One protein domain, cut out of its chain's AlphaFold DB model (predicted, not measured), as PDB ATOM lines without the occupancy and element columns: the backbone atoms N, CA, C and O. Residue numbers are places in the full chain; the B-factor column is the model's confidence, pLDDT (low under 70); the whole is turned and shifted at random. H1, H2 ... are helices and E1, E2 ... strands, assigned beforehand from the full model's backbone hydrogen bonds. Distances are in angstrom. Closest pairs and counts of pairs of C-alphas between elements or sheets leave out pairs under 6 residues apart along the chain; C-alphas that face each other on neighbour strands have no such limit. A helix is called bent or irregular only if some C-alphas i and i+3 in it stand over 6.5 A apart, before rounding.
ATOM      1  N   LEU A 116     228.481 217.050 182.124       49.19
ATOM      2  CA  LEU A 116     227.743 216.006 182.812       49.19
ATOM      3  C   LEU A 116     227.919 216.135 184.329       49.19
ATOM      4  O   LEU A 116     226.933 216.117 185.061       49.19
ATOM      5  N   VAL A 117     229.140 216.426 184.784       53.38
ATOM      6  CA  VAL A 117     229.442 216.847 186.156       53.38
ATOM      7  C   VAL A 117     228.726 218.161 186.474       53.38
ATOM      8  O   VAL A 117     228.086 218.247 187.516       53.38
ATOM      9  N   ALA A 118     228.735 219.155 185.574       50.91
ATOM     10  CA  ALA A 118     228.006 220.413 185.772       50.91
ATOM     11  C   ALA A 118     226.481 220.222 185.859       50.91
ATOM     12  O   ALA A 118     225.823 220.903 186.641       50.91
ATOM     13  N   SER A 119     225.920 219.269 185.109       49.59
ATOM     14  CA  SER A 119     224.496 218.907 185.199       49.59
ATOM     15  C   SER A 119     224.160 218.166 186.500       49.59
ATOM     16  O   SER A 119     223.032 218.253 186.980       49.59
ATOM     17  N   CYS A 120     225.144 217.487 187.100       52.03
ATOM     18  CA  CYS A 120     225.017 216.782 188.377       52.03
ATOM     19  C   CYS A 120     225.481 217.603 189.597       52.03
ATOM     20  O   CYS A 120     225.489 217.073 190.706       52.03
ATOM     21  N   GLN A 121     225.838 218.887 189.427       49.19
ATOM     22  CA  GLN A 121     226.182 219.790 190.539       49.19
ATOM     23  C   GLN A 121     224.992 220.059 191.469       49.19
ATOM     24  O   GLN A 121     225.188 220.352 192.647       49.19
ATOM     25  N   ASP A 122     223.766 219.947 190.953       50.75
ATOM     26  CA  ASP A 122     222.552 219.917 191.763       50.75
ATOM     27  C   ASP A 122     222.140 218.456 191.981       50.75
ATOM     28  O   ASP A 122     221.658 217.774 191.069       50.75
ATOM     29  N   ILE A 123     222.330 217.972 193.211       47.53
ATOM     30  CA  ILE A 123     222.001 216.600 193.611       47.53
ATOM     31  C   ILE A 123     220.516 216.294 193.358       47.53
ATOM     32  O   ILE A 123     220.180 215.174 192.977       47.53
ATOM     33  N   GLY A 124     219.623 217.283 193.472       41.91
ATOM     34  CA  GLY A 124     218.196 217.118 193.196       41.91
ATOM     35  C   GLY A 124     217.876 216.912 191.713       41.91
ATOM     36  O   GLY A 124     216.950 216.167 191.383       41.91
ATOM     37  N   VAL A 125     218.646 217.526 190.807       50.47
ATOM     38  CA  VAL A 125     218.536 217.308 189.353       50.47
ATOM     39  C   VAL A 125     219.142 215.961 188.974       50.47
ATOM     40  O   VAL A 125     218.501 215.190 188.262       50.47
ATOM     41  N   CYS A 126     220.313 215.635 189.525       50.38
ATOM     42  CA  CYS A 126     220.959 214.337 189.334       50.38
ATOM     43  C   CYS A 126     220.045 213.188 189.785       50.38
ATOM     44  O   CYS A 126     219.822 212.236 189.043       50.38
ATOM     45  N   LYS A 127     219.410 213.331 190.954       48.66
ATOM     46  CA  LYS A 127     218.445 212.369 191.489       48.66
ATOM     47  C   LYS A 127     217.207 212.213 190.602       48.66
ATOM     48  O   LYS A 127     216.802 211.092 190.329       48.66
ATOM     49  N   LYS A 128     216.626 213.308 190.099       53.97
ATOM     50  CA  LYS A 128     215.456 213.244 189.199       53.97
ATOM     51  C   LYS A 128     215.780 212.620 187.846       53.97
ATOM     52  O   LYS A 128     214.953 211.891 187.304       53.97
ATOM     53  N   GLU A 129     216.947 212.908 187.281       50.62
ATOM     54  CA  GLU A 129     217.379 212.285 186.026       50.62
ATOM     55  C   GLU A 129     217.751 210.813 186.238       50.62
ATOM     56  O   GLU A 129     217.397 209.973 185.417       50.62
ATOM     57  N   ALA A 130     218.333 210.467 187.386       48.34
ATOM     58  CA  ALA A 130     218.575 209.090 187.796       48.34
ATOM     59  C   ALA A 130     217.296 208.271 188.017       48.34
ATOM     60  O   ALA A 130     217.222 207.109 187.619       48.34
ATOM     61  N   GLU A 131     216.288 208.860 188.659       47.88
ATOM     62  CA  GLU A 131     214.982 208.236 188.863       47.88
ATOM     63  C   GLU A 131     214.277 207.996 187.522       47.88
ATOM     64  O   GLU A 131     213.653 206.957 187.355       47.88
ATOM     65  N   LYS A 132     214.424 208.895 186.538       46.56
ATOM     66  CA  LYS A 132     213.872 208.725 185.180       46.56
ATOM     67  C   LYS A 132     214.687 207.783 184.292       46.56
ATOM     68  O   LYS A 132     214.111 207.130 183.425       46.56
ATOM     69  N   ALA A 133     216.006 207.718 184.470       40.22
ATOM     70  CA  ALA A 133     216.903 206.905 183.651       40.22
ATOM     71  C   ALA A 133     216.544 205.413 183.713       40.22
ATOM     72  O   ALA A 133     216.559 204.744 182.686       40.22
ATOM     73  N   PHE A 134     216.120 204.912 184.874       43.88
ATOM     74  CA  PHE A 134     215.693 203.517 185.031       43.88
ATOM     75  C   PHE A 134     214.184 203.286 184.791       43.88
ATOM     76  O   PHE A 134     213.706 202.167 184.950       43.88
ATOM     77  N   VAL A 135     213.419 204.312 184.380       36.16
ATOM     78  CA  VAL A 135     211.963 204.223 184.097       36.16
ATOM     79  C   VAL A 135     211.657 203.717 182.684       36.16
ATOM     80  O   VAL A 135     210.521 203.328 182.400       36.16
ATOM     81  N   LYS A 136     212.643 203.635 181.780       32.78
ATOM     82  CA  LYS A 136     212.467 202.795 180.590       32.78
ATOM     83  C   LYS A 136     212.484 201.346 181.049       32.78
ATOM     84  O   LYS A 136     213.555 200.792 181.247       32.78
ATOM     85  N   GLU A 137     211.287 200.779 181.231       30.66
ATOM     86  CA  GLU A 137     211.055 199.363 181.522       30.66
ATOM     87  C   GLU A 137     212.132 198.501 180.855       30.66
ATOM     88  O   GLU A 137     212.137 198.327 179.630       30.66
ATOM     89  N   GLY A 145     214.799 182.576 180.647       36.75
ATOM     90  CA  GLY A 145     215.750 183.464 179.953       36.75
ATOM     91  C   GLY A 145     216.018 184.826 180.611       36.75
ATOM     92  O   GLY A 145     216.798 185.613 180.086       36.75
ATOM     93  N   SER A 146     215.405 185.113 181.761       46.72
ATOM     94  CA  SER A 146     215.279 186.453 182.350       46.72
ATOM     95  C   SER A 146     216.101 186.652 183.632       46.72
ATOM     96  O   SER A 146     215.573 187.038 184.675       46.72
ATOM     97  N   VAL A 147     217.392 186.330 183.594       55.38
ATOM     98  CA  VAL A 147     218.292 186.536 184.736       55.38
ATOM     99  C   VAL A 147     219.068 187.838 184.490       55.38
ATOM    100  O   VAL A 147     219.831 187.871 183.520       55.38
ATOM    101  N   PRO A 148     218.902 188.903 185.304       60.47
ATOM    102  CA  PRO A 148     219.614 190.162 185.093       60.47
ATOM    103  C   PRO A 148     221.123 189.908 185.106       60.47
ATOM    104  O   PRO A 148     221.659 189.249 185.998       60.47
ATOM    105  N   VAL A 149     221.811 190.375 184.068       72.38
ATOM    106  CA  VAL A 149     223.266 190.233 183.960       72.38
ATOM    107  C   VAL A 149     223.914 191.204 184.945       72.38
ATOM    108  O   VAL A 149     223.429 192.314 185.119       72.38
ATOM    109  N   LEU A 150     225.018 190.827 185.582       82.44
ATOM    110  CA  LEU A 150     225.884 191.784 186.264       82.44
ATOM    111  C   LEU A 150     226.965 192.232 185.279       82.44
ATOM    112  O   LEU A 150     227.872 191.451 184.963       82.44
ATOM    113  N   TYR A 151     226.870 193.471 184.795       80.38
ATOM    114  CA  TYR A 151     227.877 194.039 183.907       80.38
ATOM    115  C   TYR A 151     228.954 194.788 184.691       80.38
ATOM    116  O   TYR A 151     228.676 195.635 185.538       80.38
ATOM    117  N   LEU A 152     230.209 194.486 184.363       80.50
ATOM    118  CA  LEU A 152     231.390 195.172 184.873       80.50
ATOM    119  C   LEU A 152     232.174 195.762 183.700       80.50
ATOM    120  O   LEU A 152     232.409 195.053 182.717       80.50
ATOM    121  N   PRO A 153     232.613 197.025 183.772       78.56
ATOM    122  CA  PRO A 153     233.532 197.568 182.781       78.56
ATOM    123  C   PRO A 153     234.839 196.776 182.761       78.56
ATOM    124  O   PRO A 153     235.356 196.384 183.809       78.56
ATOM    125  N   ALA A 154     235.398 196.534 181.577       73.81
ATOM    126  CA  ALA A 154     236.675 195.832 181.432       73.81
ATOM    127  C   ALA A 154     237.806 196.518 182.229       73.81
ATOM    128  O   ALA A 154     238.667 195.847 182.803       73.81
ATOM    129  N   ASP A 155     237.742 197.845 182.306       74.06
ATOM    130  CA  ASP A 155     238.624 198.765 183.020       74.06
ATOM    131  C   ASP A 155     238.168 199.071 184.459       74.06
ATOM    132  O   ASP A 155     238.660 200.015 185.074       74.06
ATOM    133  N   TYR A 156     237.252 198.278 185.033       84.94
ATOM    134  CA  TYR A 156     236.846 198.452 186.426       84.94
ATOM    135  C   TYR A 156     238.063 198.414 187.364       84.94
ATOM    136  O   TYR A 156     238.778 197.406 187.426       84.94
ATOM    137  N   ARG A 157     238.297 199.528 188.075       85.88
ATOM    138  CA  ARG A 157     239.557 199.814 188.788       85.88
ATOM    139  C   ARG A 157     239.482 199.716 190.312       85.88
ATOM    140  O   ARG A 157     240.501 199.892 190.974       85.88
ATOM    141  N   LEU A 158     238.307 199.448 190.884       94.38
ATOM    142  CA  LEU A 158     238.180 199.265 192.332       94.38
ATOM    143  C   LEU A 158     238.601 197.850 192.760       94.38
ATOM    144  O   LEU A 158     238.352 196.890 192.024       94.38
ATOM    145  N   PRO A 159     239.185 197.686 193.962       95.56
ATOM    146  CA  PRO A 159     239.588 196.377 194.484       95.56
ATOM    147  C   PRO A 159     238.395 195.484 194.853       95.56
ATOM    148  O   PRO A 159     238.531 194.260 194.918       95.56
ATOM    149  N   THR A 160     237.229 196.085 195.088       95.69
ATOM    150  CA  THR A 160     235.993 195.393 195.447       95.69
ATOM    151  C   THR A 160     234.798 195.947 194.675       95.69
ATOM    152  O   THR A 160     234.814 197.074 194.177       95.69
ATOM    153  N   LEU A 161     233.751 195.133 194.575       95.56
ATOM    154  CA  LEU A 161     232.413 195.504 194.132       95.56
ATOM    155  C   LEU A 161     231.455 195.320 195.308       95.56
ATOM    156  O   LEU A 161     231.382 194.230 195.873       95.56
ATOM    157  N   SER A 162     230.700 196.354 195.644       93.75
ATOM    158  CA  SER A 162     229.635 196.291 196.637       93.75
ATOM    159  C   SER A 162     228.304 195.965 195.964       93.75
ATOM    160  O   SER A 162     227.908 196.604 194.989       93.75
ATOM    161  N   LEU A 163     227.604 194.964 196.491       92.12
ATOM    162  CA  LEU A 163     226.332 194.477 195.967       92.12
ATOM    163  C   LEU A 163     225.288 194.412 197.098       92.12
ATOM    164  O   LEU A 163     225.266 193.435 197.850       92.12
ATOM    165  N   PRO A 164     224.438 195.441 197.247       90.38
ATOM    166  CA  PRO A 164     223.369 195.452 198.244       90.38
ATOM    167  C   PRO A 164     222.136 194.674 197.762       90.38
ATOM    168  O   PRO A 164     221.467 195.096 196.825       90.38
ATOM    169  N   ILE A 165     221.801 193.552 198.410       86.38
ATOM    170  CA  ILE A 165     220.647 192.700 198.063       86.38
ATOM    171  C   ILE A 165     219.782 192.455 199.298       86.38
ATOM    172  O   ILE A 165     220.256 192.033 200.352       86.38
ATOM    173  N   ASN A 166     218.474 192.670 199.173       84.50
ATOM    174  CA  ASN A 166     217.550 192.452 200.284       84.50
ATOM    175  C   ASN A 166     217.378 190.964 200.614       84.50
ATOM    176  O   ASN A 166     217.154 190.140 199.732       84.50
ATOM    177  N   GLY A 167     217.442 190.632 201.908       80.38
ATOM    178  CA  GLY A 167     217.207 189.276 202.419       80.38
ATOM    179  C   GLY A 167     218.310 188.257 202.105       80.38
ATOM    180  O   GLY A 167     218.183 187.095 202.493       80.38
ATOM    181  N   GLY A 168     219.379 188.671 201.418       84.31
ATOM    182  CA  GLY A 168     220.541 187.832 201.151       84.31
ATOM    183  C   GLY A 168     221.364 187.606 202.415       84.31
ATOM    184  O   GLY A 168     221.682 188.556 203.121       84.31
ATOM    185  N   GLU A 169     221.726 186.352 202.669       88.94
ATOM    186  CA  GLU A 169     222.559 185.936 203.804       88.94
ATOM    187  C   GLU A 169     223.908 185.376 203.339       88.94
ATOM    188  O   GLU A 169     224.941 185.555 203.987       88.94
ATOM    189  N   SER A 170     223.922 184.698 202.190       92.56
ATOM    190  CA  SER A 170     225.147 184.190 201.576       92.56
ATOM    191  C   SER A 170     225.183 184.467 200.080       92.56
ATOM    192  O   SER A 170     224.147 184.489 199.420       92.56
ATOM    193  N   LEU A 171     226.386 184.673 199.549       93.50
ATOM    194  CA  LEU A 171     226.651 184.858 198.127       93.50
ATOM    195  C   LEU A 171     227.722 183.871 197.681       93.50
ATOM    196  O   LEU A 171     228.765 183.762 198.316       93.50
ATOM    197  N   ARG A 172     227.489 183.189 196.560       95.00
ATOM    198  CA  ARG A 172     228.432 182.274 195.914       95.00
ATOM    199  C   ARG A 172     228.861 182.832 194.567       95.00
ATOM    200  O   ARG A 172     228.021 183.270 193.787       95.00
ATOM    201  N   LEU A 173     230.155 182.764 194.276       95.75
ATOM    202  CA  LEU A 173     230.715 182.991 192.947       95.75
ATOM    203  C   LEU A 173     231.062 181.655 192.303       95.75
ATOM    204  O   LEU A 173     231.740 180.823 192.907       95.75
ATOM    205  N   LEU A 174     230.624 181.473 191.062       93.25
ATOM    206  CA  LEU A 174     230.788 180.243 190.299       93.25
ATOM    207  C   LEU A 174     231.612 180.509 189.034       93.25
ATOM    208  O   LEU A 174     231.392 181.495 188.323       93.25
ATOM    209  N   SER A 175     232.551 179.618 188.729       93.00
ATOM    210  CA  SER A 175     233.317 179.620 187.478       93.00
ATOM    211  C   SER A 175     232.440 179.243 186.282       93.00
ATOM    212  O   SER A 175     231.294 178.826 186.442       93.00
ATOM    213  N   ALA A 176     232.984 179.348 185.066       83.44
ATOM    214  CA  ALA A 176     232.298 178.903 183.847       83.44
ATOM    215  C   ALA A 176     231.960 177.399 183.846       83.44
ATOM    216  O   ALA A 176     231.003 176.988 183.201       83.44
ATOM    217  N   SER A 177     232.712 176.583 184.594       90.12
ATOM    218  CA  SER A 177     232.436 175.152 184.775       90.12
ATOM    219  C   SER A 177     231.454 174.853 185.915       90.12
ATOM    220  O   SER A 177     231.228 173.687 186.228       90.12
ATOM    221  N   GLY A 178     230.903 175.879 186.575       87.88
ATOM    222  CA  GLY A 178     230.017 175.733 187.734       87.88
ATOM    223  C   GLY A 178     230.739 175.445 189.056       87.88
ATOM    224  O   GLY A 178     230.083 175.240 190.076       87.88
ATOM    225  N   LYS A 179     232.079 175.447 189.073       93.31
ATOM    226  CA  LYS A 179     232.865 175.259 190.301       93.31
ATOM    227  C   LYS A 179     232.793 176.514 191.169       93.31
ATOM    228  O   LYS A 179     232.957 177.626 190.673       93.31
ATOM    229  N   GLU A 180     232.619 176.332 192.471       95.81
ATOM    230  CA  GLU A 180     232.664 177.433 193.429       95.81
ATOM    231  C   GLU A 180     234.066 178.055 193.512       95.81
ATOM    232  O   GLU A 180     235.070 177.357 193.663       95.81
ATOM    233  N   ILE A 181     234.115 179.380 193.392       94.56
ATOM    234  CA  ILE A 181     235.328 180.200 193.499       94.56
ATOM    235  C   ILE A 181     235.419 180.834 194.882       94.56
ATOM    236  O   ILE A 181     236.506 180.942 195.448       94.56
ATOM    237  N   LEU A 182     234.283 181.310 195.388       94.81
ATOM    238  CA  LEU A 182     234.187 182.052 196.633       94.81
ATOM    239  C   LEU A 182     232.769 181.931 197.187       94.81
ATOM    240  O   LEU A 182     231.808 182.008 196.423       94.81
ATOM    241  N   THR A 183     232.666 181.839 198.508       94.69
ATOM    242  CA  THR A 183     231.421 182.054 199.242       94.69
ATOM    243  C   THR A 183     231.632 183.165 200.261       94.69
ATOM    244  O   THR A 183     232.644 183.194 200.959       94.69
ATOM    245  N   LEU A 184     230.675 184.082 200.329       92.94
ATOM    246  CA  LEU A 184     230.635 185.210 201.248       92.94
ATOM    247  C   LEU A 184     229.367 185.133 202.090       92.94
ATOM    248  O   LEU A 184     228.334 184.643 201.631       92.94
ATOM    249  N   ARG A 185     229.440 185.653 203.311       90.31
ATOM    250  CA  ARG A 185     228.260 185.999 204.104       90.31
ATOM    251  C   ARG A 185     227.980 187.483 203.920       90.31
ATOM    252  O   ARG A 185     228.911 188.253 203.694       90.31
ATOM    253  N   SER A 186     226.711 187.860 203.960       83.56
ATOM    254  CA  SER A 186     226.330 189.266 203.902       83.56
ATOM    255  C   SER A 186     226.883 190.003 205.116       83.56
ATOM    256  O   SER A 186     226.846 189.481 206.232       83.56
ATOM    257  N   GLU A 187     227.315 191.238 204.914       78.88
ATOM    258  CA  GLU A 187     227.497 192.187 206.005       78.88
ATOM    259  C   GLU A 187     226.127 192.606 206.573       78.88
ATOM    260  O   GLU A 187     225.066 192.134 206.137       78.88
ATOM    261  N   ALA A 188     226.130 193.499 207.567       66.38
ATOM    262  CA  ALA A 188     224.895 194.069 208.093       66.38
ATOM    263  C   ALA A 188     224.017 194.605 206.941       66.38
ATOM    264  O   ALA A 188     224.502 195.271 206.031       66.38
ATOM    265  N   GLN A 189     222.713 194.306 206.983       68.12
ATOM    266  CA  GLN A 189     221.713 194.766 206.004       68.12
ATOM    267  C   GLN A 189     221.830 194.174 204.579       68.12
ATOM    268  O   GLN A 189     221.314 194.763 203.627       68.12
ATOM    269  N   GLY A 190     222.442 192.999 204.390       73.44
ATOM    270  CA  GLY A 190     222.381 192.283 203.102       73.44
ATOM    271  C   GLY A 190     223.309 192.841 202.014       73.44
ATOM    272  O   GLY A 190     223.088 192.612 200.827       73.44
ATOM    273  N   ALA A 191     224.336 193.601 202.398       86.75
ATOM    274  CA  ALA A 191     225.381 194.041 201.481       86.75
ATOM    275  C   ALA A 191     226.490 192.987 201.364       86.75
ATOM    276  O   ALA A 191     226.931 192.420 202.362       86.75
ATOM    277  N   PHE A 192     226.947 192.722 200.141       92.88
ATOM    278  CA  PHE A 192     228.081 191.841 199.870       92.88
ATOM    279  C   PHE A 192     229.239 192.643 199.289       92.88
ATOM    280  O   PHE A 192     229.041 193.416 198.354       92.88
ATOM    281  N   VAL A 193     230.450 192.415 199.794       93.69
ATOM    282  CA  VAL A 193     231.679 193.027 199.274       93.69
ATOM    283  C   VAL A 193     232.486 191.960 198.543       93.69
ATOM    284  O   VAL A 193     233.064 191.058 199.147       93.69
ATOM    285  N   LEU A 194     232.496 192.033 197.215       94.50
ATOM    286  CA  LEU A 194     233.093 191.029 196.344       94.50
ATOM    287  C   LEU A 194     234.485 191.478 195.884       94.50
ATOM    288  O   LEU A 194     234.589 192.517 195.236       94.50
ATOM    289  N   PRO A 195     235.555 190.704 196.133       95.62
ATOM    290  CA  PRO A 195     236.876 191.029 195.605       95.62
ATOM    291  C   PRO A 195     236.893 190.975 194.072       95.62
ATOM    292  O   PRO A 195     236.553 189.946 193.478       95.62
ATOM    293  N   THR A 196     237.349 192.050 193.430       94.31
ATOM    294  CA  THR A 196     237.387 192.183 191.963       94.31
ATOM    295  C   THR A 196     238.200 191.065 191.309       94.31
ATOM    296  O   THR A 196     237.771 190.487 190.312       94.31
ATOM    297  N   GLU A 197     239.321 190.665 191.916       92.44
ATOM    298  CA  GLU A 197     240.154 189.554 191.433       92.44
ATOM    299  C   GLU A 197     239.394 188.219 191.380       92.44
ATOM    300  O   GLU A 197     239.554 187.427 190.451       92.44
ATOM    301  N   ARG A 198     238.505 187.967 192.349       94.19
ATOM    302  CA  ARG A 198     237.665 186.758 192.360       94.19
ATOM    303  C   ARG A 198     236.541 186.855 191.331       94.19
ATOM    304  O   ARG A 198     236.234 185.857 190.684       94.19
ATOM    305  N   LEU A 199     235.980 188.051 191.136       91.69
ATOM    306  CA  LEU A 199     234.973 188.323 190.106       91.69
ATOM    307  C   LEU A 199     235.504 188.120 188.683       91.69
ATOM    308  O   LEU A 199     234.761 187.643 187.829       91.69
ATOM    309  N   ARG A 200     236.781 188.427 188.416       89.19
ATOM    310  CA  ARG A 200     237.396 188.200 187.092       89.19
ATOM    311  C   ARG A 200     237.417 186.723 186.693       89.19
ATOM    312  O   ARG A 200     237.295 186.413 185.514       89.19
ATOM    313  N   GLY A 201     237.533 185.817 187.665       86.06
ATOM    314  CA  GLY A 201     237.452 184.371 187.435       86.06
ATOM    315  C   GLY A 201     236.026 183.809 187.412       86.06
ATOM    316  O   GLY A 201     235.837 182.642 187.059       86.06
ATOM    317  N   ALA A 202     235.028 184.601 187.810       91.56
ATOM    318  CA  ALA A 202     233.651 184.161 187.963       91.56
ATOM    319  C   ALA A 202     232.823 184.407 186.698       91.56
ATOM    320  O   ALA A 202     232.985 185.399 185.993       91.56
ATOM    321  N   SER A 203     231.900 183.489 186.424       85.62
ATOM    322  CA  SER A 203     230.955 183.577 185.307       85.62
ATOM    323  C   SER A 203     229.515 183.805 185.762       85.62
ATOM    324  O   SER A 203     228.678 184.222 184.961       85.62
ATOM    325  N   ARG A 204     229.228 183.523 187.037       88.81
ATOM    326  CA  ARG A 204     227.904 183.612 187.646       88.81
ATOM    327  C   ARG A 204     228.032 183.875 189.143       88.81
ATOM    328  O   ARG A 204     228.976 183.403 189.776       88.81
ATOM    329  N   LEU A 205     227.065 184.591 189.696       91.75
ATOM    330  CA  LEU A 205     226.854 184.729 191.133       91.75
ATOM    331  C   LEU A 205     225.478 184.186 191.526       91.75
ATOM    332  O   LEU A 205     224.544 184.213 190.722       91.75
ATOM    333  N   GLU A 206     225.358 183.736 192.771       90.75
ATOM    334  CA  GLU A 206     224.090 183.358 193.399       90.75
ATOM    335  C   GLU A 206     224.027 183.891 194.826       90.75
ATOM    336  O   GLU A 206     224.927 183.635 195.618       90.75
ATOM    337  N   VAL A 207     222.950 184.582 195.169       89.38
ATOM    338  CA  VAL A 207     222.637 185.045 196.519       89.38
ATOM    339  C   VAL A 207     221.522 184.181 197.079       89.38
ATOM    340  O   VAL A 207     220.536 183.911 196.393       89.38
ATOM    341  N   ARG A 208     221.670 183.749 198.328       88.62
ATOM    342  CA  ARG A 208     220.731 182.866 199.017       88.62
ATOM    343  C   ARG A 208     220.257 183.473 200.324       88.62
ATOM    344  O   ARG A 208     221.012 184.182 200.991       88.62
ATOM    345  N   ASN A 209     219.015 183.168 200.680       86.94
ATOM    346  CA  ASN A 209     218.453 183.489 201.988       86.94
ATOM    347  C   ASN A 209     218.915 182.478 203.062       86.94
ATOM    348  O   ASN A 209     219.545 181.470 202.720       86.94
ATOM    349  N   PRO A 210     218.549 182.689 204.342       83.62
ATOM    350  CA  PRO A 210     218.880 181.762 205.427       83.62
ATOM    351  C   PRO A 210     218.311 180.349 205.286       83.62
ATOM    352  O   PRO A 210     218.871 179.394 205.812       83.62
ATOM    353  N   SER A 211     217.219 180.190 204.539       84.88
ATOM    354  CA  SER A 211     216.633 178.883 204.225       84.88
ATOM    355  C   SER A 211     217.346 178.167 203.066       84.88
ATOM    356  O   SER A 211     216.935 177.076 202.681       84.88
ATOM    357  N   GLY A 212     218.394 178.765 202.487       82.00
ATOM    358  CA  GLY A 212     219.165 178.206 201.375       82.00
ATOM    359  C   GLY A 212     218.544 178.413 199.988       82.00
ATOM    360  O   GLY A 212     219.123 177.959 198.997       82.00
ATOM    361  N   VAL A 213     217.412 179.116 199.895       84.75
ATOM    362  CA  VAL A 213     216.734 179.441 198.632       84.75
ATOM    363  C   VAL A 213     217.513 180.532 197.905       84.75
ATOM    364  O   VAL A 213     217.895 181.533 198.511       84.75
ATOM    365  N   VAL A 214     217.739 180.349 196.600       85.50
ATOM    366  CA  VAL A 214     218.375 181.358 195.744       85.50
ATOM    367  C   VAL A 214     217.415 182.530 195.564       85.50
ATOM    368  O   VAL A 214     216.380 182.395 194.924       85.50
ATOM    369  N   LEU A 215     217.775 183.673 196.139       79.06
ATOM    370  CA  LEU A 215     217.031 184.921 196.019       79.06
ATOM    371  C   LEU A 215     217.404 185.706 194.780       79.06
ATOM    372  O   LEU A 215     216.605 186.500 194.325       79.06
ATOM    373  N   TYR A 216     218.628 185.566 194.290       83.69
ATOM    374  CA  TYR A 216     219.112 186.293 193.128       83.69
ATOM    375  C   TYR A 216     220.225 185.472 192.493       83.69
ATOM    376  O   TYR A 216     221.104 184.965 193.183       83.69
ATOM    377  N   ALA A 217     220.195 185.328 191.179       85.12
ATOM    378  CA  ALA A 217     221.293 184.763 190.416       85.12
ATOM    379  C   ALA A 217     221.592 185.722 189.275       85.12
ATOM    380  O   ALA A 217     220.684 186.393 188.800       85.12
ATOM    381  N   ALA A 218     222.848 185.795 188.846       83.44
ATOM    382  CA  ALA A 218     223.222 186.619 187.704       83.44
ATOM    383  C   ALA A 218     224.447 186.058 186.990       83.44
ATOM    384  O   ALA A 218     225.431 185.723 187.658       83.44
ATOM    385  N   PRO A 219     224.446 185.959 185.649       82.50
ATOM    386  CA  PRO A 219     225.693 185.818 184.916       82.50
ATOM    387  C   PRO A 219     226.536 187.089 185.087       82.50
ATOM    388  O   PRO A 219     226.008 188.195 185.142       82.50
ATOM    389  N   ILE A 220     227.855 186.930 185.139       84.44
ATOM    390  CA  ILE A 220     228.819 188.030 185.242       84.44
ATOM    391  C   ILE A 220     229.450 188.235 183.868       84.44
ATOM    392  O   ILE A 220     229.862 187.270 183.204       84.44
ATOM    393  N   ARG A 221     229.496 189.489 183.413       77.94
ATOM    394  CA  ARG A 221     230.036 189.854 182.102       77.94
ATOM    395  C   ARG A 221     230.910 191.095 182.202       77.94
ATOM    396  O   ARG A 221     230.479 192.137 182.683       77.94
ATOM    397  N   TRP A 222     232.130 190.967 181.693       79.75
ATOM    398  CA  TRP A 222     233.088 192.059 181.571       79.75
ATOM    399  C   TRP A 222     232.955 192.683 180.184       79.75
ATOM    400  O   TRP A 222     233.115 191.985 179.183       79.75
ATOM    401  N   VAL A 223     232.623 193.970 180.118       69.94
ATOM    402  CA  VAL A 223     232.262 194.665 178.876       69.94
ATOM    403  C   VAL A 223     233.201 195.837 178.647       69.94
ATOM    404  O   VAL A 223     233.433 196.646 179.543       69.94
ATOM    405  N   ARG A 224     233.737 195.952 177.432       63.78
ATOM    406  CA  ARG A 224     234.457 197.151 177.006       63.78
ATOM    407  C   ARG A 224     233.440 198.190 176.550       63.78
ATOM    408  O   ARG A 224     232.678 197.931 175.626       63.78
ATOM    409  N   LEU A 225     233.441 199.345 177.196       58.16
ATOM    410  CA  LEU A 225     232.606 200.471 176.803       58.16
ATOM    411  C   LEU A 225     233.389 201.274 175.752       58.16
ATOM    412  O   LEU A 225     234.434 201.847 176.052       58.16
ATOM    413  N   GLU A 226     232.966 201.204 174.489       45.16
ATOM    414  CA  GLU A 226     233.653 201.860 173.368       45.16
ATOM    415  C   GLU A 226     233.173 203.309 173.178       45.16
ATOM    416  O   GLU A 226     232.001 203.617 173.384       45.16
ATOM    417  N   GLY A 227     234.070 204.192 172.722       43.62
ATOM    418  CA  GLY A 227     233.688 205.478 172.124       43.62
ATOM    419  C   GLY A 227     233.816 206.737 172.989       43.62
ATOM    420  O   GLY A 227     233.449 207.804 172.505       43.62
ATOM    421  N   GLN A 228     234.349 206.673 174.212       48.03
ATOM    422  CA  GLN A 228     234.568 207.868 175.045       48.03
ATOM    423  C   GLN A 228     235.938 207.853 175.732       48.03
ATOM    424  O   GLN A 228     236.523 206.791 175.945       48.03
ATOM    425  N   ALA A 229     236.464 209.045 176.037       53.84
ATOM    426  CA  ALA A 229     237.660 209.189 176.864       53.84
ATOM    427  C   ALA A 229     237.417 208.507 178.216       53.84
ATOM    428  O   ALA A 229     236.330 208.648 178.783       53.84
ATOM    429  N   ALA A 230     238.409 207.751 178.694       59.62
ATOM    430  CA  ALA A 230     238.305 207.043 179.964       59.62
ATOM    431  C   ALA A 230     237.986 208.040 181.095       59.62
ATOM    432  O   ALA A 230     238.547 209.134 181.088       59.62
ATOM    433  N   PRO A 231     237.091 207.694 182.034       69.69
ATOM    434  CA  PRO A 231     236.754 208.578 183.141       69.69
ATOM    435  C   PRO A 231     237.979 208.806 184.032       69.69
ATOM    436  O   PRO A 231     238.594 207.853 184.532       69.69
ATOM    437  N   ASP A 232     238.306 210.066 184.291       72.75
ATOM    438  CA  ASP A 232     239.498 210.440 185.044       72.75
ATOM    439  C   ASP A 232     239.259 210.254 186.550       72.75
ATOM    440  O   ASP A 232     240.130 209.756 187.269       72.75
ATOM    441  N   SER A 233     238.032 210.494 187.026       81.38
ATOM    442  CA  SER A 233     237.646 210.360 188.441       81.38
ATOM    443  C   SER A 233     236.702 209.180 188.732       81.38
ATOM    444  O   SER A 233     236.034 208.637 187.849       81.38
ATOM    445  N   LEU A 234     236.652 208.717 189.994       87.31
ATOM    446  CA  LEU A 234     235.697 207.670 190.406       87.31
ATOM    447  C   LEU A 234     234.249 208.140 190.222       87.31
ATOM    448  O   LEU A 234     233.388 207.353 189.846       87.31
ATOM    449  N   TYR A 235     233.998 209.431 190.440       79.75
ATOM    450  CA  TYR A 235     232.687 210.033 190.250       79.75
ATOM    451  C   TYR A 235     232.250 210.006 188.780       79.75
ATOM    452  O   TYR A 235     231.148 209.554 188.481       79.75
ATOM    453  N   GLU A 236     233.129 210.385 187.849       74.69
ATOM    454  CA  GLU A 236     232.855 210.264 186.411       74.69
ATOM    455  C   GLU A 236     232.611 208.815 186.000       74.69
ATOM    456  O   GLU A 236     231.666 208.538 185.265       74.69
ATOM    457  N   ALA A 237     233.408 207.874 186.520       82.19
ATOM    458  CA  ALA A 237     233.218 206.454 186.245       82.19
ATOM    459  C   ALA A 237     231.849 205.960 186.740       82.19
ATOM    460  O   ALA A 237     231.174 205.218 186.032       82.19
ATOM    461  N   ALA A 238     231.401 206.399 187.919       84.12
ATOM    462  CA  ALA A 238     230.063 206.097 188.413       84.12
ATOM    463  C   ALA A 238     228.967 206.670 187.512       84.12
ATOM    464  O   ALA A 238     228.057 205.941 187.116       84.12
ATOM    465  N   LEU A 239     229.049 207.963 187.190       73.81
ATOM    466  CA  LEU A 239     228.037 208.626 186.377       73.81
ATOM    467  C   LEU A 239     227.973 208.045 184.966       73.81
ATOM    468  O   LEU A 239     226.882 207.896 184.427       73.81
ATOM    469  N   PHE A 240     229.113 207.660 184.389       71.94
ATOM    470  CA  PHE A 240     229.152 206.998 183.091       71.94
ATOM    471  C   PHE A 240     228.269 205.757 183.063       71.94
ATOM    472  O   PHE A 240     227.412 205.604 182.198       71.94
ATOM    473  N   LEU A 241     228.476 204.887 184.051       74.56
ATOM    474  CA  LEU A 241     227.760 203.629 184.185       74.56
ATOM    475  C   LEU A 241     226.294 203.860 184.502       74.56
ATOM    476  O   LEU A 241     225.437 203.195 183.933       74.56
ATOM    477  N   TRP A 242     226.001 204.837 185.349       70.62
ATOM    478  CA  TRP A 242     224.634 205.225 185.656       70.62
ATOM    479  C   TRP A 242     223.881 205.695 184.405       70.62
ATOM    480  O   TRP A 242     222.757 205.271 184.145       70.62
ATOM    481  N   LEU A 243     224.519 206.520 183.578       61.50
ATOM    482  CA  LEU A 243     223.910 207.115 182.391       61.50
ATOM    483  C   LEU A 243     223.791 206.157 181.206       61.50
ATOM    484  O   LEU A 243     223.122 206.495 180.233       61.50
ATOM    485  N   THR A 244     224.347 204.943 181.301       59.84
ATOM    486  CA  THR A 244     223.977 203.854 180.382       59.84
ATOM    487  C   THR A 244     222.491 203.495 180.479       59.84
ATOM    488  O   THR A 244     221.965 202.887 179.553       59.84
ATOM    489  N   GLN A 245     221.814 203.895 181.569       57.59
ATOM    490  CA  GLN A 245     220.413 203.573 181.869       57.59
ATOM    491  C   GLN A 245     220.154 202.069 182.031       57.59
ATOM    492  O   GLN A 245     219.010 201.625 182.039       57.59
ATOM    493  N   GLU A 246     221.214 201.279 182.183       63.72
ATOM    494  CA  GLU A 246     221.148 199.830 182.264       63.72
ATOM    495  C   GLU A 246     221.411 199.396 183.711       63.72
ATOM    496  O   GLU A 246     222.512 199.554 184.250       63.72
ATOM    497  N   VAL A 247     220.375 198.860 184.365       70.25
ATOM    498  CA  VAL A 247     220.407 198.523 185.799       70.25
ATOM    499  C   VAL A 247     221.482 197.478 186.111       70.25
ATOM    500  O   VAL A 247     222.038 197.455 187.208       70.25
ATOM    501  N   SER A 248     221.861 196.669 185.121       74.31
ATOM    502  CA  SER A 248     222.957 195.707 185.209       74.31
ATOM    503  C   SER A 248     224.328 196.320 185.538       74.31
ATOM    504  O   SER A 248     225.197 195.594 186.027       74.31
ATOM    505  N   TYR A 249     224.538 197.626 185.324       79.50
ATOM    506  CA  TYR A 249     225.752 198.344 185.745       79.50
ATOM    507  C   TYR A 249     225.632 199.016 187.121       79.50
ATOM    508  O   TYR A 249     226.637 199.498 187.654       79.50
ATOM    509  N   ALA A 250     224.436 199.049 187.719       84.19
ATOM    510  CA  ALA A 250     224.181 199.785 188.953       84.19
ATOM    511  C   ALA A 250     225.113 199.386 190.114       84.19
ATOM    512  O   ALA A 250     225.615 200.294 190.775       84.19
ATOM    513  N   PRO A 251     225.459 198.101 190.350       91.00
ATOM    514  CA  PRO A 251     226.412 197.746 191.409       91.00
ATOM    515  C   PRO A 251     227.823 198.311 191.192       91.00
ATOM    516  O   PRO A 251     228.494 198.713 192.145       91.00
ATOM    517  N   ALA A 252     228.280 198.387 189.939       90.50
ATOM    518  CA  ALA A 252     229.577 198.971 189.602       90.50
ATOM    519  C   ALA A 252     229.562 200.494 189.792       90.50
ATOM    520  O   ALA A 252     230.478 201.046 190.404       90.50
ATOM    521  N   ALA A 253     228.493 201.158 189.341       88.69
ATOM    522  CA  ALA A 253     228.277 202.585 189.562       88.69
ATOM    523  C   ALA A 253     228.204 202.919 191.063       88.69
ATOM    524  O   ALA A 253     228.909 203.807 191.537       88.69
ATOM    525  N   TYR A 254     227.423 202.150 191.826       92.19
ATOM    526  CA  TYR A 254     227.304 202.262 193.279       92.19
ATOM    527  C   TYR A 254     228.665 202.155 193.969       92.19
ATOM    528  O   TYR A 254     229.022 203.018 194.768       92.19
ATOM    529  N   SER A 255     229.462 201.148 193.611       95.00
ATOM    530  CA  SER A 255     230.790 200.937 194.201       95.00
ATOM    531  C   SER A 255     231.725 202.122 193.959       95.00
ATOM    532  O   SER A 255     232.433 202.548 194.872       95.00
ATOM    533  N   TYR A 256     231.685 202.710 192.759       93.75
ATOM    534  CA  TYR A 256     232.416 203.936 192.443       93.75
ATOM    535  C   TYR A 256     231.949 205.148 193.250       93.75
ATOM    536  O   TYR A 256     232.792 205.907 193.730       93.75
ATOM    537  N   LEU A 257     230.639 205.320 193.452       89.50
ATOM    538  CA  LEU A 257     230.112 206.412 194.274       89.50
ATOM    539  C   LEU A 257     230.524 206.270 195.738       89.50
ATOM    540  O   LEU A 257     230.984 207.250 196.320       89.50
ATOM    541  N   VAL A 258     230.412 205.067 196.313       92.44
ATOM    542  CA  VAL A 258     230.831 204.790 197.696       92.44
ATOM    543  C   VAL A 258     232.325 205.060 197.861       92.44
ATOM    544  O   VAL A 258     232.713 205.820 198.747       92.44
ATOM    545  N   ALA A 259     233.163 204.512 196.978       92.56
ATOM    546  CA  ALA A 259     234.611 204.714 197.028       92.56
ATOM    547  C   ALA A 259     235.019 206.181 196.802       92.56
ATOM    548  O   ALA A 259     236.018 206.637 197.351       92.56
ATOM    549  N   GLY A 260     234.241 206.928 196.013       88.19
ATOM    550  CA  GLY A 260     234.425 208.360 195.788       88.19
ATOM    551  C   GLY A 260     233.811 209.269 196.860       88.19
ATOM    552  O   GLY A 260     233.879 210.482 196.698       88.19
ATOM    553  N   GLY A 261     233.182 208.728 197.913       87.56
ATOM    554  CA  GLY A 261     232.555 209.506 198.991       87.56
ATOM    555  C   GLY A 261     231.206 210.156 198.642       87.56
ATOM    556  O   GLY A 261     230.698 210.970 199.410       87.56
ATOM    557  N   ASN A 262     230.591 209.799 197.513       83.38
ATOM    558  CA  ASN A 262     229.330 210.372 197.026       83.38
ATOM    559  C   ASN A 262     228.114 209.631 197.614       83.38
ATOM    560  O   ASN A 262     227.350 208.984 196.895       83.38
ATOM    561  N   LEU A 263     227.960 209.699 198.939       85.31
ATOM    562  CA  LEU A 263     227.050 208.832 199.701       85.31
ATOM    563  C   LEU A 263     225.562 209.033 199.379       85.31
ATOM    564  O   LEU A 263     224.826 208.055 199.321       85.31
ATOM    565  N   GLU A 264     225.108 210.261 199.135       78.06
ATOM    566  CA  GLU A 264     223.687 210.536 198.855       78.06
ATOM    567  C   GLU A 264     223.230 209.912 197.523       78.06
ATOM    568  O   GLU A 264     222.171 209.284 197.419       78.06
ATOM    569  N   LEU A 265     224.080 210.012 196.502       78.12
ATOM    570  CA  LEU A 265     223.849 209.368 195.213       78.12
ATOM    571  C   LEU A 265     223.992 207.844 195.315       78.12
ATOM    572  O   LEU A 265     223.187 207.112 194.737       78.12
ATOM    573  N   ALA A 266     224.962 207.361 196.097       87.12
ATOM    574  CA  ALA A 266     225.120 205.936 196.368       87.12
ATOM    575  C   ALA A 266     223.869 205.342 197.032       87.12
ATOM    576  O   ALA A 266     223.409 204.288 196.608       87.12
ATOM    577  N   GLN A 267     223.267 206.036 198.003       86.38
ATOM    578  CA  GLN A 267     222.020 205.609 198.652       86.38
ATOM    579  C   GLN A 267     220.850 205.509 197.664       86.38
ATOM    580  O   GLN A 267     220.028 204.598 197.768       86.38
ATOM    581  N   THR A 268     220.788 206.413 196.681       81.19
ATOM    582  CA  THR A 268     219.762 206.368 195.628       81.19
ATOM    583  C   THR A 268     219.919 205.114 194.764       81.19
ATOM    584  O   THR A 268     218.950 204.376 194.577       81.19
ATOM    585  N   LEU A 269     221.140 204.821 194.295       82.94
ATOM    586  CA  LEU A 269     221.416 203.590 193.546       82.94
ATOM    587  C   LEU A 269     221.210 202.336 194.398       82.94
ATOM    588  O   LEU A 269     220.680 201.346 193.909       82.94
ATOM    589  N   GLU A 270     221.585 202.364 195.673       88.44
ATOM    590  CA  GLU A 270     221.378 201.242 196.585       88.44
ATOM    591  C   GLU A 270     219.897 200.888 196.723       88.44
ATOM    592  O   GLU A 270     219.536 199.715 196.612       88.44
ATOM    593  N   ALA A 271     219.029 201.883 196.919       83.75
ATOM    594  CA  ALA A 271     217.589 201.665 196.994       83.75
ATOM    595  C   ALA A 271     217.042 201.021 195.707       83.75
ATOM    596  O   ALA A 271     216.203 200.120 195.774       83.75
ATOM    597  N   GLN A 272     217.556 201.433 194.544       77.56
ATOM    598  CA  GLN A 272     217.184 200.868 193.247       77.56
ATOM    599  C   GLN A 272     217.686 199.430 193.080       77.56
ATOM    600  O   GLN A 272     216.887 198.551 192.773       77.56
ATOM    601  N   ILE A 273     218.961 199.145 193.370       83.94
ATOM    602  CA  ILE A 273     219.505 197.775 193.330       83.94
ATOM    603  C   ILE A 273     218.668 196.869 194.236       83.94
ATOM    604  O   ILE A 273     218.213 195.809 193.818       83.94
ATOM    605  N   ARG A 274     218.376 197.311 195.462       84.81
ATOM    606  CA  ARG A 274     217.548 196.563 196.414       84.81
ATOM    607  C   ARG A 274     216.103 196.367 195.956       84.81
ATOM    608  O   ARG A 274     215.468 195.416 196.415       84.81
ATOM    609  N   SER A 275     215.568 197.258 195.118       78.38
ATOM    610  CA  SER A 275     214.237 197.137 194.510       78.38
ATOM    611  C   SER A 275     214.226 196.115 193.377       78.38
ATOM    612  O   SER A 275     213.374 195.226 193.385       78.38
ATOM    613  N   GLU A 276     215.193 196.226 192.467       74.69
ATOM    614  CA  GLU A 276     215.201 195.541 191.173       74.69
ATOM    615  C   GLU A 276     215.913 194.182 191.211       74.69
ATOM    616  O   GLU A 276     215.552 193.261 190.482       74.69
ATOM    617  N   PHE A 277     216.902 193.997 192.090       75.81
ATOM    618  CA  PHE A 277     217.699 192.768 192.167       75.81
ATOM    619  C   PHE A 277     217.045 191.779 193.138       75.81
ATOM    620  O   PHE A 277     217.669 191.232 194.051       75.81
ATOM    621  N   LYS A 278     215.745 191.565 192.938       67.44
ATOM    622  CA  LYS A 278     214.945 190.541 193.605       67.44
ATOM    623  C   LYS A 278     214.719 189.448 192.575       67.44
ATOM    624  O   LYS A 278     214.075 189.674 191.557       67.44
TER     625      LYS A 278
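What this domain is: This is residues 116 to 137 and 145 to 278 of the 282 residues of an uncharacterized protein of Meiothermus granaticius NBRC 107808 (UniProt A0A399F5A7). A five-stranded sheet, curled like part of a barrel, and a two-stranded sheet make a small sandwich, the smaller sheet facing only part of the larger. H5 packs where E1 and E2 stand apart, H4 and H6 pack on H5, and H1 and H2 lie at the far end. The printed part has 156 residues, with six named helices and seven named strands in the order H1 H2 E1 E2 E3 E4 E5 H3 E6 E7 H4 H5 H6, a mixed class. The large sheet is mixed, in the order E1 E7 E6 E3 E4; E2 and E5 are antiparallel. The whole is compact, with a radius of gyration of the C-alphas of 15.2 A and spans of 45 by 30 by 29 A.

How they stand to each other: Begin at E7, residues 214 to 223, in the twisted large sheet. Its residues 220 to 223 pair with E1, residues 150 to 153, parallel, N 152 to O 221 at 2.9 A. Its residues 214 to 219 form a hairpin with E6, residues 204 to 208, N 207 to O 216 at 2.7 A. E3, residues 170 to 174, is antiparallel to E6, N 172 to O 206 at 2.8 A, and forms a hairpin with E4, residues 180 to 185, N 173 to O 182 at 2.8 A. In the other sheet E2, residues 160 to 164, is antiparallel to E5, residues 191 to 195, N 163 to O 192 at 2.8 A. The sheets' best planes are 19 degrees apart. H3, residues 196 to 200, stands at the large sheet's level, at a height of 0.8 A. H5, residues 247 to 259, is only just at that level, at 3.7 A; its closest C-alphas to E2 are Ser 255 and Ser 162, 5.4 A. H5 forms helical hairpins with H4, residues 234 to 243, at a shallow tilt of 19 degrees, Ala 253 to Ala 238 the closest C-alphas at 4.1 A, and with H6, residues 263 to 276, at 28 degrees, Tyr 254 to Ala 266 at 5.3 A. H2, residues 123 to 133, only just touches H6, with residues 265 to 268 of H6 alone, Lys 127 and Leu 265 being the closest C-alphas at 7.2 A. H1, residues 116 to 119, is close to H2 but not clearly touching, Ser 119 and Cys 126 being the closest C-alphas at 7.1 A. Every O i to N i+4 pair is within hydrogen-bond range in H2, H3, H4 and H6, and 7 of 9 in H5; H1 is too short for one.

Where its parts are: Find C-alpha 116, where H1 begins, at (227.743, 216.006, 182.812). E7 runs 25.6 A from C-alpha 214 at (218.375, 181.358, 195.744). H5 measures 19.1 A and is irregular, C-alphas 248 and 251 being 7.4 A apart. H6 runs 19.7 A to C-alpha 276 at (215.201, 195.541, 191.173).

The domain as a whole: The two C-alphas farthest apart, those of Ala 118 and Ser 211, are 46.8 A apart. Residues 138 to 144 are not printed; look across that cut from C-alpha 137 to C-alpha 145, 16.7 A. Of the links printed whole, none is long. The mean pLDDT of the printed part is 76.7; 42 residues are under 70, among them 116 to 137 and 223 to 231.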